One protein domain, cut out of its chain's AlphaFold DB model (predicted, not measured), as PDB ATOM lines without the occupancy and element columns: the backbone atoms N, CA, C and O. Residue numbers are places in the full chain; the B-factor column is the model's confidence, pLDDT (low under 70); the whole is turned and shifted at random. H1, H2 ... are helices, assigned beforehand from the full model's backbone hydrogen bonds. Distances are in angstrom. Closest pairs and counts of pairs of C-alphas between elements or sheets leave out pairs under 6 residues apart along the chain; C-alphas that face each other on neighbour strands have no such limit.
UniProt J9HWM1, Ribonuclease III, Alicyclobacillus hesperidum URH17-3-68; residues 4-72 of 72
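AT A GLANCE: This is residues 4 to 72 of the 72 residues of the protein "Ribonuclease III" of Alicyclobacillus hesperidum URH17-3-68 (UniProt J9HWM1). What shape does the backbone make? Two long helices, H2 and H3, form a helical hairpin that opens like a narrow V from its tight link, and a shorter helix, H1, packs slantwise on H2. A wide loop, residues 19 to 30, leads from H1 to H2, and the last stretch of the V, residues 64 to 72, sticks out free. What is it built of, and how large is it? The printed part has 69 residues with three named helices, in the order H1, H2, H3, and no named strand; its class is all helix. It is only just compact, close to loose, with a radius of gyration of the C-alphas of 13.1 A, and its outline is flat, spanning 36 by 34 by 18 A.

IN THESE COORDINATES: Where is the first helix? The printed part begins at Pro 4, and H1 runs from Glu 8 to Arg 18, with C-alpha 8 at (139.603, 23.528, -60.808). It measures 15.2 A from first to last C-alpha. What follows after the unnamed stretch of residues 19 to 30? H2 holds residues 31 to 49, from Val 31 to Ala 49, and is the longest helix by residues, with 19. It measures 26.6 A from first to last C-alpha and begins with C-alpha 31 at (122.370, 28.525, -44.260). Where does the last helix run? H3 holds residues 53 to 70, from Ile 53 to Ile 70, and measures 26.0 A from first to last C-alpha. It ends with C-alpha 70 at (134.352, 13.551, -36.684).

HOW THE PARTS SIT: How does H1 stand to H2? They touch, with 26 pairs of C-alphas within 8 A, and the closest C-alphas are those of Gly 17 and Gly 39, 4.0 A apart. They run opposite ways at a steep tilt of 47 degrees. Their centres are 8.5 A apart. How does H3 stand to the other two? H2 and H3 form a helical hairpin: they run opposite ways at a shallow tilt of 29 degrees, and H2 touches H3 with residues 44 to 48 alone, while H3 touches H2 with residues 53 to 56 alone. The closest C-alphas, those of Leu 47 and Leu 56, are 6.0 A apart, and the two centres are 13.8 A apart. H1 and H3 are apart, with no C-alpha of the one within 8 A of the other. What do the backbone N and O atoms show? In H1, H2 and H3 every pair of O of residue i and N of residue i+4 is within hydrogen-bond range.

THE WHOLE: How far does the printed part reach? The two C-alphas farthest apart are those of Arg 27 and Glu 54, at 36.2 A, and the first and last printed C-alphas, Pro 4 and Arg 72, are 22.3 A apart. Residues 64 to 72, of which 64 to 70 belong to H3, stand free; the body without them spans 36 by 19 by 19 A. How are the helices joined? The link from H1 to H2, 12 residues, is long, with C-alphas 12 to 21 A from the mean of all C-alphas, and the link from H2 to H3, 3 residues, is tight. The printed part has no cut. Where is the confidence low? The mean pLDDT of the printed part is 86.6, and it is under 70 at 10 residues, namely residues 21 to 29 and residue 72.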
ATOM      1  N   PRO A   4     140.705  20.842 -50.730       85.00
ATOM      2  CA  PRO A   4     142.124  20.626 -51.026       85.00
ATOM      3  C   PRO A   4     142.400  19.533 -52.063       85.00
ATOM      4  O   PRO A   4     143.467  19.539 -52.668       85.00
ATOM      5  N   VAL A   5     141.478  18.580 -52.236       89.12
ATOM      6  CA  VAL A   5     141.650  17.442 -53.153       89.12
ATOM      7  C   VAL A   5     140.924  17.642 -54.480       89.12
ATOM      8  O   VAL A   5     141.052  16.799 -55.365       89.12
ATOM      9  N   LEU A   6     140.152  18.726 -54.620       93.56
ATOM     10  CA  LEU A   6     139.387  19.025 -55.827       93.56
ATOM     11  C   LEU A   6     140.245  19.740 -56.869       93.56
ATOM     12  O   LEU A   6     141.024  20.637 -56.548       93.56
ATOM     13  N   ASN A   7     140.043  19.388 -58.137       94.88
ATOM     14  CA  ASN A   7     140.601  20.141 -59.255       94.88
ATOM     15  C   ASN A   7     139.778  21.415 -59.551       94.88
ATOM     16  O   ASN A   7     138.727  21.660 -58.957       94.88
ATOM     17  N   GLU A   8     140.247  22.246 -60.485       94.88
ATOM     18  CA  GLU A   8     139.603  23.528 -60.808       94.88
ATOM     19  C   GLU A   8     138.154  23.389 -61.298       94.88
ATOM     20  O   GLU A   8     137.292  24.155 -60.859       94.88
ATOM     21  N   ALA A   9     137.864  22.398 -62.146       95.00
ATOM     22  CA  ALA A   9     136.517  22.159 -62.663       95.00
ATOM     23  C   ALA A   9     135.566  21.694 -61.547       95.00
ATOM     24  O   ALA A   9     134.444  22.186 -61.416       95.00
ATOM     25  N   GLU A  10     136.034  20.794 -60.685       95.56
ATOM     26  CA  GLU A  10     135.290  20.322 -59.516       95.56
ATOM     27  C   GLU A  10     135.008  21.474 -58.533       95.56
ATOM     28  O   GLU A  10     133.882  21.631 -58.048       95.56
ATOM     29  N   LEU A  11     136.002  22.336 -58.285       94.38
ATOM     30  CA  LEU A  11     135.858  23.534 -57.455       94.38
ATOM     31  C   LEU A  11     134.842  24.518 -58.038       94.38
ATOM     32  O   LEU A  11     134.057  25.108 -57.289       94.38
ATOM     33  N   GLU A  12     134.838  24.712 -59.356       94.81
ATOM     34  CA  GLU A  12     133.852  25.552 -60.031       94.81
ATOM     35  C   GLU A  12     132.430  25.017 -59.822       94.81
ATOM     36  O   GLU A  12     131.531  25.778 -59.445       94.81
ATOM     37  N   MET A  13     132.234  23.705 -59.959       94.75
ATOM     38  CA  MET A  13     130.936  23.069 -59.728       94.75
ATOM     39  C   MET A  13     130.460  23.226 -58.280       94.75
ATOM     40  O   MET A  13     129.310  23.613 -58.048       94.75
ATOM     41  N   VAL A  14     131.346  23.038 -57.296       93.19
ATOM     42  CA  VAL A  14     131.023  23.279 -55.878       93.19
ATOM     43  C   VAL A  14     130.647  24.742 -55.636       93.19
ATOM     44  O   VAL A  14     129.657  25.025 -54.956       93.19
ATOM     45  N   ARG A  15     131.398  25.696 -56.201       92.12
ATOM     46  CA  ARG A  15     131.096  27.136 -56.091       92.12
ATOM     47  C   ARG A  15     129.737  27.468 -56.700       92.12
ATOM     48  O   ARG A  15     128.976  28.230 -56.100       92.12
ATOM     49  N   ARG A  16     129.411  26.878 -57.853       92.06
ATOM     50  CA  ARG A  16     128.115  27.044 -58.519       92.06
ATOM     51  C   ARG A  16     126.969  26.537 -57.644       92.06
ATOM     52  O   ARG A  16     126.000  27.270 -57.455       92.06
ATOM     53  N   GLY A  17     127.108  25.350 -57.052       89.12
ATOM     54  CA  GLY A  17     126.121  24.791 -56.125       89.12
ATOM     55  C   GLY A  17     125.948  25.631 -54.855       89.12
ATOM     56  O   GLY A  17     124.830  25.976 -54.481       89.12
ATOM     57  N   ARG A  18     127.051  26.078 -54.237       88.44
ATOM     58  CA  ARG A  18     127.025  26.943 -53.039       88.44
ATOM     59  C   ARG A  18     126.356  28.296 -53.275       88.44
ATOM     60  O   ARG A  18     125.877  28.911 -52.323       88.44
ATOM     61  N   ASN A  19     126.384  28.804 -54.504       85.94
ATOM     62  CA  ASN A  19     125.837  30.115 -54.864       85.94
ATOM     63  C   ASN A  19     124.438  30.040 -55.489       85.94
ATOM     64  O   ASN A  19     123.875  31.079 -55.844       85.94
ATOM     65  N   GLN A  20     123.860  28.844 -55.598       79.81
ATOM     66  CA  GLN A  20     122.483  28.667 -56.037       79.81
ATOM     67  C   GLN A  20     121.540  29.305 -55.000       79.81
ATOM     68  O   GLN A  20     121.585  28.997 -53.806       79.81
ATOM     69  N   LYS A  21     120.724  30.270 -55.438       67.06
ATOM     70  CA  LYS A  21     119.767  30.959 -54.565       67.06
ATOM     71  C   LYS A  21     118.521  30.092 -54.425       67.06
ATOM     72  O   LYS A  21     117.649  30.118 -55.288       67.06
ATOM     73  N   SER A  22     118.424  29.360 -53.321       61.56
ATOM     74  CA  SER A  22     117.216  28.598 -53.011       61.56
ATOM     75  C   SER A  22     116.080  29.557 -52.641       61.56
ATOM     76  O   SER A  22     116.204  30.341 -51.700       61.56
ATOM     77  N   ALA A  23     114.976  29.521 -53.394       61.38
ATOM     78  CA  ALA A  23     113.804  30.378 -53.174       61.38
ATOM     79  C   ALA A  23     113.115  30.116 -51.817       61.38
ATOM     80  O   ALA A  23     112.392  30.970 -51.304       61.38
ATOM     81  N   HIS A  24     113.379  28.954 -51.211       61.41
ATOM     82  CA  HIS A  24     112.841  28.540 -49.922       61.41
ATOM     83  C   HIS A  24     113.972  28.075 -48.999       61.41
ATOM     84  O   HIS A  24     114.348  26.905 -48.977       61.41
ATOM     85  N   VAL A  25     114.516  28.997 -48.204       59.47
ATOM     86  CA  VAL A  25     115.434  28.640 -47.116       59.47
ATOM     87  C   VAL A  25     114.623  27.963 -46.006       59.47
ATOM     88  O   VAL A  25     113.726  28.579 -45.423       59.47
ATOM     89  N   ARG A  26     114.910  26.688 -45.708       59.59
ATOM     90  CA  ARG A  26     114.313  25.999 -44.551       59.59
ATOM     91  C   ARG A  26     114.736  26.722 -43.272       59.59
ATOM     92  O   ARG A  26     115.921  26.839 -42.990       59.59
ATOM     93  N   ARG A  27     113.756  27.172 -42.483       58.06
ATOM     94  CA  ARG A  27     113.938  28.067 -41.322       58.06
ATOM     95  C   ARG A  27     114.788  27.518 -40.159       58.06
ATOM     96  O   ARG A  27     115.120  28.301 -39.283       58.06
ATOM     97  N   ASN A  28     115.153  26.232 -40.165       64.88
ATOM     98  CA  ASN A  28     115.801  25.546 -39.034       64.88
ATOM     99  C   ASN A  28     117.152  24.877 -39.358       64.88
ATOM    100  O   ASN A  28     117.655  24.116 -38.539       64.88
ATOM    101  N   VAL A  29     117.740  25.109 -40.534       63.22
ATOM    102  CA  VAL A  29     119.077  24.587 -40.873       63.22
ATOM    103  C   VAL A  29     119.993  25.771 -41.136       63.22
ATOM    104  O   VAL A  29     119.585  26.709 -41.823       63.22
ATOM    105  N   ASP A  30     121.211  25.735 -40.589       77.12
ATOM    106  CA  ASP A  30     122.216  26.765 -40.853       77.12
ATOM    107  C   ASP A  30     122.387  26.926 -42.373       77.12
ATOM    108  O   ASP A  30     122.608  25.962 -43.113       77.12
ATOM    109  N   VAL A  31     122.252  28.165 -42.845       72.50
ATOM    110  CA  VAL A  31     122.370  28.525 -44.260       72.50
ATOM    111  C   VAL A  31     123.708  28.050 -44.831       72.50
ATOM    112  O   VAL A  31     123.769  27.657 -45.995       72.50
ATOM    113  N   LEU A  32     124.773  28.046 -44.026       74.19
ATOM    114  CA  LEU A  32     126.078  27.525 -44.417       74.19
ATOM    115  C   LEU A  32     126.013  26.022 -44.688       74.19
ATOM    116  O   LEU A  32     126.436  25.596 -45.761       74.19
ATOM    117  N   VAL A  33     125.421  25.235 -43.784       78.88
ATOM    118  CA  VAL A  33     125.251  23.780 -43.954       78.88
ATOM    119  C   VAL A  33     124.464  23.474 -45.226       78.88
ATOM    120  O   VAL A  33     124.873  22.629 -46.019       78.88
ATOM    121  N   TYR A  34     123.386  24.217 -45.482       77.06
ATOM    122  CA  TYR A  34     122.593  24.043 -46.698       77.06
ATOM    123  C   TYR A  34     123.402  24.347 -47.969       77.06
ATOM    124  O   TYR A  34     123.432  23.537 -48.890       77.06
ATOM    125  N   ARG A  35     124.122  25.478 -48.008       80.25
ATOM    126  CA  ARG A  35     124.958  25.851 -49.163       80.25
ATOM    127  C   ARG A  35     126.070  24.837 -49.414       80.25
ATOM    128  O   ARG A  35     126.376  24.553 -50.571       80.25
ATOM    129  N   TYR A  36     126.668  24.293 -48.357       83.25
ATOM    130  CA  TYR A  36     127.677  23.244 -48.475       83.25
ATOM    131  C   TYR A  36     127.088  21.928 -48.995       83.25
ATOM    132  O   TYR A  36     127.681  21.341 -49.898       83.25
ATOM    133  N   SER A  37     125.898  21.529 -48.528       86.75
ATOM    134  CA  SER A  37     125.165  20.362 -49.050       86.75
ATOM    135  C   SER A  37     124.879  20.504 -50.544       86.75
ATOM    136  O   SER A  37     125.226  19.627 -51.327       86.75
ATOM    137  N   THR A  38     124.338  21.649 -50.970       89.31
ATOM    138  CA  THR A  38     124.041  21.910 -52.388       89.31
ATOM    139  C   THR A  38     125.309  21.939 -53.246       89.31
ATOM    140  O   THR A  38     125.305  21.468 -54.384       89.31
ATOM    141  N   GLY A  39     126.418  22.466 -52.714       91.44
ATOM    142  CA  GLY A  39     127.730  22.396 -53.361       91.44
ATOM    143  C   GLY A  39     128.196  20.958 -53.598       91.44
ATOM    144  O   GLY A  39     128.639  20.636 -54.699       91.44
ATOM    145  N   PHE A  40     128.054  20.098 -52.589       91.56
ATOM    146  CA  PHE A  40     128.421  18.687 -52.680       91.56
ATOM    147  C   PHE A  40     127.521  17.913 -53.654       91.56
ATOM    148  O   PHE A  40     128.028  17.238 -54.545       91.56
ATOM    149  N   GLU A  41     126.199  18.082 -53.573       92.44
ATOM    150  CA  GLU A  41     125.240  17.478 -54.513       92.44
ATOM    151  C   GLU A  41     125.536  17.871 -55.967       92.44
ATOM    152  O   GLU A  41     125.491  17.033 -56.867       92.44
ATOM    153  N   THR A  42     125.894  19.138 -56.198       95.12
ATOM    154  CA  THR A  42     126.252  19.640 -57.532       95.12
ATOM    155  C   THR A  42     127.513  18.964 -58.071       95.12
ATOM    156  O   THR A  42     127.565  18.625 -59.252       95.12
ATOM    157  N   LEU A  43     128.517  18.746 -57.218       95.94
ATOM    158  CA  LEU A  43     129.744  18.038 -57.587       95.94
ATOM    159  C   LEU A  43     129.459  16.576 -57.957       95.94
ATOM    160  O   LEU A  43     129.895  16.119 -59.010       95.94
ATOM    161  N   ILE A  44     128.677  15.868 -57.137       95.69
ATOM    162  CA  ILE A  44     128.282  14.478 -57.411       95.69
ATOM    163  C   ILE A  44     127.480  14.381 -58.715       95.69
ATOM    164  O   ILE A  44     127.765  13.529 -59.556       95.69
ATOM    165  N   GLY A  45     126.523  15.290 -58.925       95.88
ATOM    166  CA  GLY A  45     125.733  15.345 -60.153       95.88
ATOM    167  C   GLY A  45     126.579  15.607 -61.400       95.88
ATOM    168  O   GLY A  45     126.357  14.976 -62.429       95.88
ATOM    169  N   TYR A  46     127.578  16.491 -61.310       97.06
ATOM    170  CA  TYR A  46     128.518  16.751 -62.403       97.06
ATOM    171  C   TYR A  46     129.334  15.511 -62.776       97.06
ATOM    172  O   TYR A  46     129.403  15.162 -63.955       97.06
ATOM    173  N   LEU A  47     129.916  14.828 -61.787       97.81
ATOM    174  CA  LEU A  47     130.734  13.639 -62.026       97.81
ATOM    175  C   LEU A  47     129.904  12.510 -62.640       97.81
ATOM    176  O   LEU A  47     130.327  11.903 -63.619       97.81
ATOM    177  N   HIS A  48     128.688  12.290 -62.136       97.56
ATOM    178  CA  HIS A  48     127.768  11.311 -62.711       97.56
ATOM    179  C   HIS A  48     127.351  11.677 -64.145       97.56
ATOM    180  O   HIS A  48     127.327  10.820 -65.017       97.56
ATOM    181  N   ALA A  49     127.031  12.947 -64.419       97.62
ATOM    182  CA  ALA A  49     126.615  13.397 -65.753       97.62
ATOM    183  C   ALA A  49     127.750  13.403 -66.796       97.62
ATOM    184  O   ALA A  49     127.484  13.582 -67.982       97.62
ATOM    185  N   THR A  50     129.000  13.249 -66.357       97.38
ATOM    186  CA  THR A  50     130.198  13.207 -67.209       97.38
ATOM    187  C   THR A  50     130.886  11.838 -67.184       97.38
ATOM    188  O   THR A  50     132.037  11.736 -67.597       97.38
ATOM    189  N   ASP A  51     130.195  10.800 -66.694       97.94
ATOM    190  CA  ASP A  51     130.681   9.415 -66.579       97.94
ATOM    191  C   ASP A  51     131.990   9.255 -65.775       97.94
ATOM    192  O   ASP A  51     132.697   8.252 -65.879       97.94
ATOM    193  N   GLN A  52     132.305  10.207 -64.892       97.94
ATOM    194  CA  GLN A  52     133.483  10.182 -64.017       97.94
ATOM    195  C   GLN A  52     133.220   9.370 -62.734       97.94
ATOM    196  O   GLN A  52     133.391   9.853 -61.612       97.94
ATOM    197  N   ILE A  53     132.771   8.122 -62.894       97.06
ATOM    198  CA  ILE A  53     132.277   7.274 -61.794       97.06
ATOM    199  C   ILE A  53     133.377   6.895 -60.792       97.06
ATOM    200  O   ILE A  53     133.135   6.891 -59.587       97.06
ATOM    201  N   GLU A  54     134.600   6.630 -61.256       97.50
ATOM    202  CA  GLU A  54     135.728   6.320 -60.363       97.50
ATOM    203  C   GLU A  54     136.034   7.488 -59.420       97.50
ATOM    204  O   GLU A  54     136.140   7.309 -58.206       97.50
ATOM    205  N   ARG A  55     136.076   8.705 -59.972       96.75
ATOM    206  CA  ARG A  55     136.303   9.933 -59.209       96.75
ATOM    207  C   ARG A  55     135.162  10.218 -58.231       96.75
ATOM    208  O   ARG A  55     135.404  10.655 -57.109       96.75
ATOM    209  N   LEU A  56     133.921   9.931 -58.628       96.44
ATOM    210  CA  LEU A  56     132.760  10.016 -57.740       96.44
ATOM    211  C   LEU A  56     132.926   9.091 -56.528       96.44
ATOM    212  O   LEU A  56     132.747   9.541 -55.396       96.44
ATOM    213  N   HIS A  57     133.298   7.825 -56.746       96.19
ATOM    214  CA  HIS A  57     133.521   6.869 -55.659       96.19
ATOM    215  C   HIS A  57     134.668   7.292 -54.736       96.19
ATOM    216  O   HIS A  57     134.529   7.185 -53.519       96.19
ATOM    217  N   GLU A  58     135.767   7.810 -55.288       95.56
ATOM    218  CA  GLU A  58     136.893   8.327 -54.505       95.56
ATOM    219  C   GLU A  58     136.446   9.444 -53.549       95.56
ATOM    220  O   GLU A  58     136.689   9.383 -52.343       95.56
ATOM    221  N   LEU A  59     135.732  10.445 -54.069       94.31
ATOM    222  CA  LEU A  59     135.260  11.572 -53.266       94.31
ATOM    223  C   LEU A  59     134.199  11.158 -52.237       94.31
ATOM    224  O   LEU A  59     134.178  11.706 -51.134       94.31
ATOM    225  N   ALA A  60     133.344  10.184 -52.564       92.69
ATOM    226  CA  ALA A  60     132.378   9.625 -51.622       92.69
ATOM    227  C   ALA A  60     133.070   8.873 -50.474       92.69
ATOM    228  O   ALA A  60     132.712   9.066 -49.313       92.69
ATOM    229  N   ALA A  61     134.093   8.069 -50.775       93.56
ATOM    230  CA  ALA A  61     134.878   7.366 -49.764       93.56
ATOM    231  C   ALA A  61     135.618   8.344 -48.838       93.56
ATOM    232  O   ALA A  61     135.585   8.175 -47.621       93.56
ATOM    233  N   LEU A  62     136.220   9.402 -49.393       92.56
ATOM    234  CA  LEU A  62     136.845  10.463 -48.596       92.56
ATOM    235  C   LEU A  62     135.828  11.159 -47.684       92.56
ATOM    236  O   LEU A  62     136.125  11.409 -46.519       92.56
ATOM    237  N   ALA A  63     134.626  11.458 -48.185       90.44
ATOM    238  CA  ALA A  63     133.572  12.068 -47.379       90.44
ATOM    239  C   ALA A  63     133.160  11.180 -46.194       90.44
ATOM    240  O   ALA A  63     133.016  11.689 -45.087       90.44
ATOM    241  N   LEU A  64     133.011   9.869 -46.414       90.38
ATOM    242  CA  LEU A  64     132.698   8.902 -45.357       90.38
ATOM    243  C   LEU A  64     133.819   8.816 -44.315       90.38
ATOM    244  O   LEU A  64     133.542   8.930 -43.127       90.38
ATOM    245  N   ALA A  65     135.078   8.720 -44.751       90.56
ATOM    246  CA  ALA A  65     136.221   8.688 -43.840       90.56
ATOM    247  C   ALA A  65     136.294   9.942 -42.949       90.56
ATOM    248  O   ALA A  65     136.533   9.839 -41.751       90.56
ATOM    249  N   TYR A  66     136.019  11.126 -43.510       87.50
ATOM    250  CA  TYR A  66     135.940  12.361 -42.726       87.50
ATOM    251  C   TYR A  66     134.802  12.354 -41.696       87.50
ATOM    252  O   TYR A  66     134.961  12.931 -40.624       87.50
ATOM    253  N   LEU A  67     133.652  11.752 -42.013       86.62
ATOM    254  CA  LEU A  67     132.543  11.631 -41.062       86.62
ATOM    255  C   LEU A  67     132.912  10.691 -39.912       86.62
ATOM    256  O   LEU A  67     132.738  11.071 -38.757       86.62
ATOM    257  N   ASP A  68     133.509   9.538 -40.221       89.56
ATOM    258  CA  ASP A  68     133.984   8.578 -39.218       89.56
ATOM    259  C   ASP A  68     135.032   9.199 -38.271       89.56
ATOM    260  O   ASP A  68     135.084   8.866 -37.087       89.56
ATOM    261  N   GLU A  69     135.873  10.113 -38.773       88.69
ATOM    262  CA  GLU A  69     136.834  10.869 -37.958       88.69
ATOM    263  C   GLU A  69     136.172  11.908 -37.043       88.69
ATOM    264  O   GLU A  69     136.661  12.129 -35.939       88.69
ATOM    265  N   ILE A  70     135.084  12.550 -37.481       83.25
ATOM    266  CA  ILE A  70     134.352  13.551 -36.684       83.25
ATOM    267  C   ILE A  70     133.528  12.892 -35.569       83.25
ATOM    268  O   ILE A  70     133.313  13.506 -34.525       83.25
ATOM    269  N   GLU A  71     133.037  11.671 -35.790       78.94
ATOM    270  CA  GLU A  71     132.238  10.923 -34.811       78.94
ATOM    271  C   GLU A  71     133.076  10.264 -33.696       78.94
ATOM    272  O   GLU A  71     132.505   9.804 -32.703       78.94
ATOM    273  N   ARG A  72     134.407  10.224 -33.841       66.88
ATOM    274  CA  ARG A  72     135.354   9.748 -32.815       66.88
ATOM    275  C   ARG A  72     135.724  10.827 -31.803       66.88
ATOM    276  O   ARG A  72     135.834  10.454 -30.612       66.88
TER     277      ARG A  72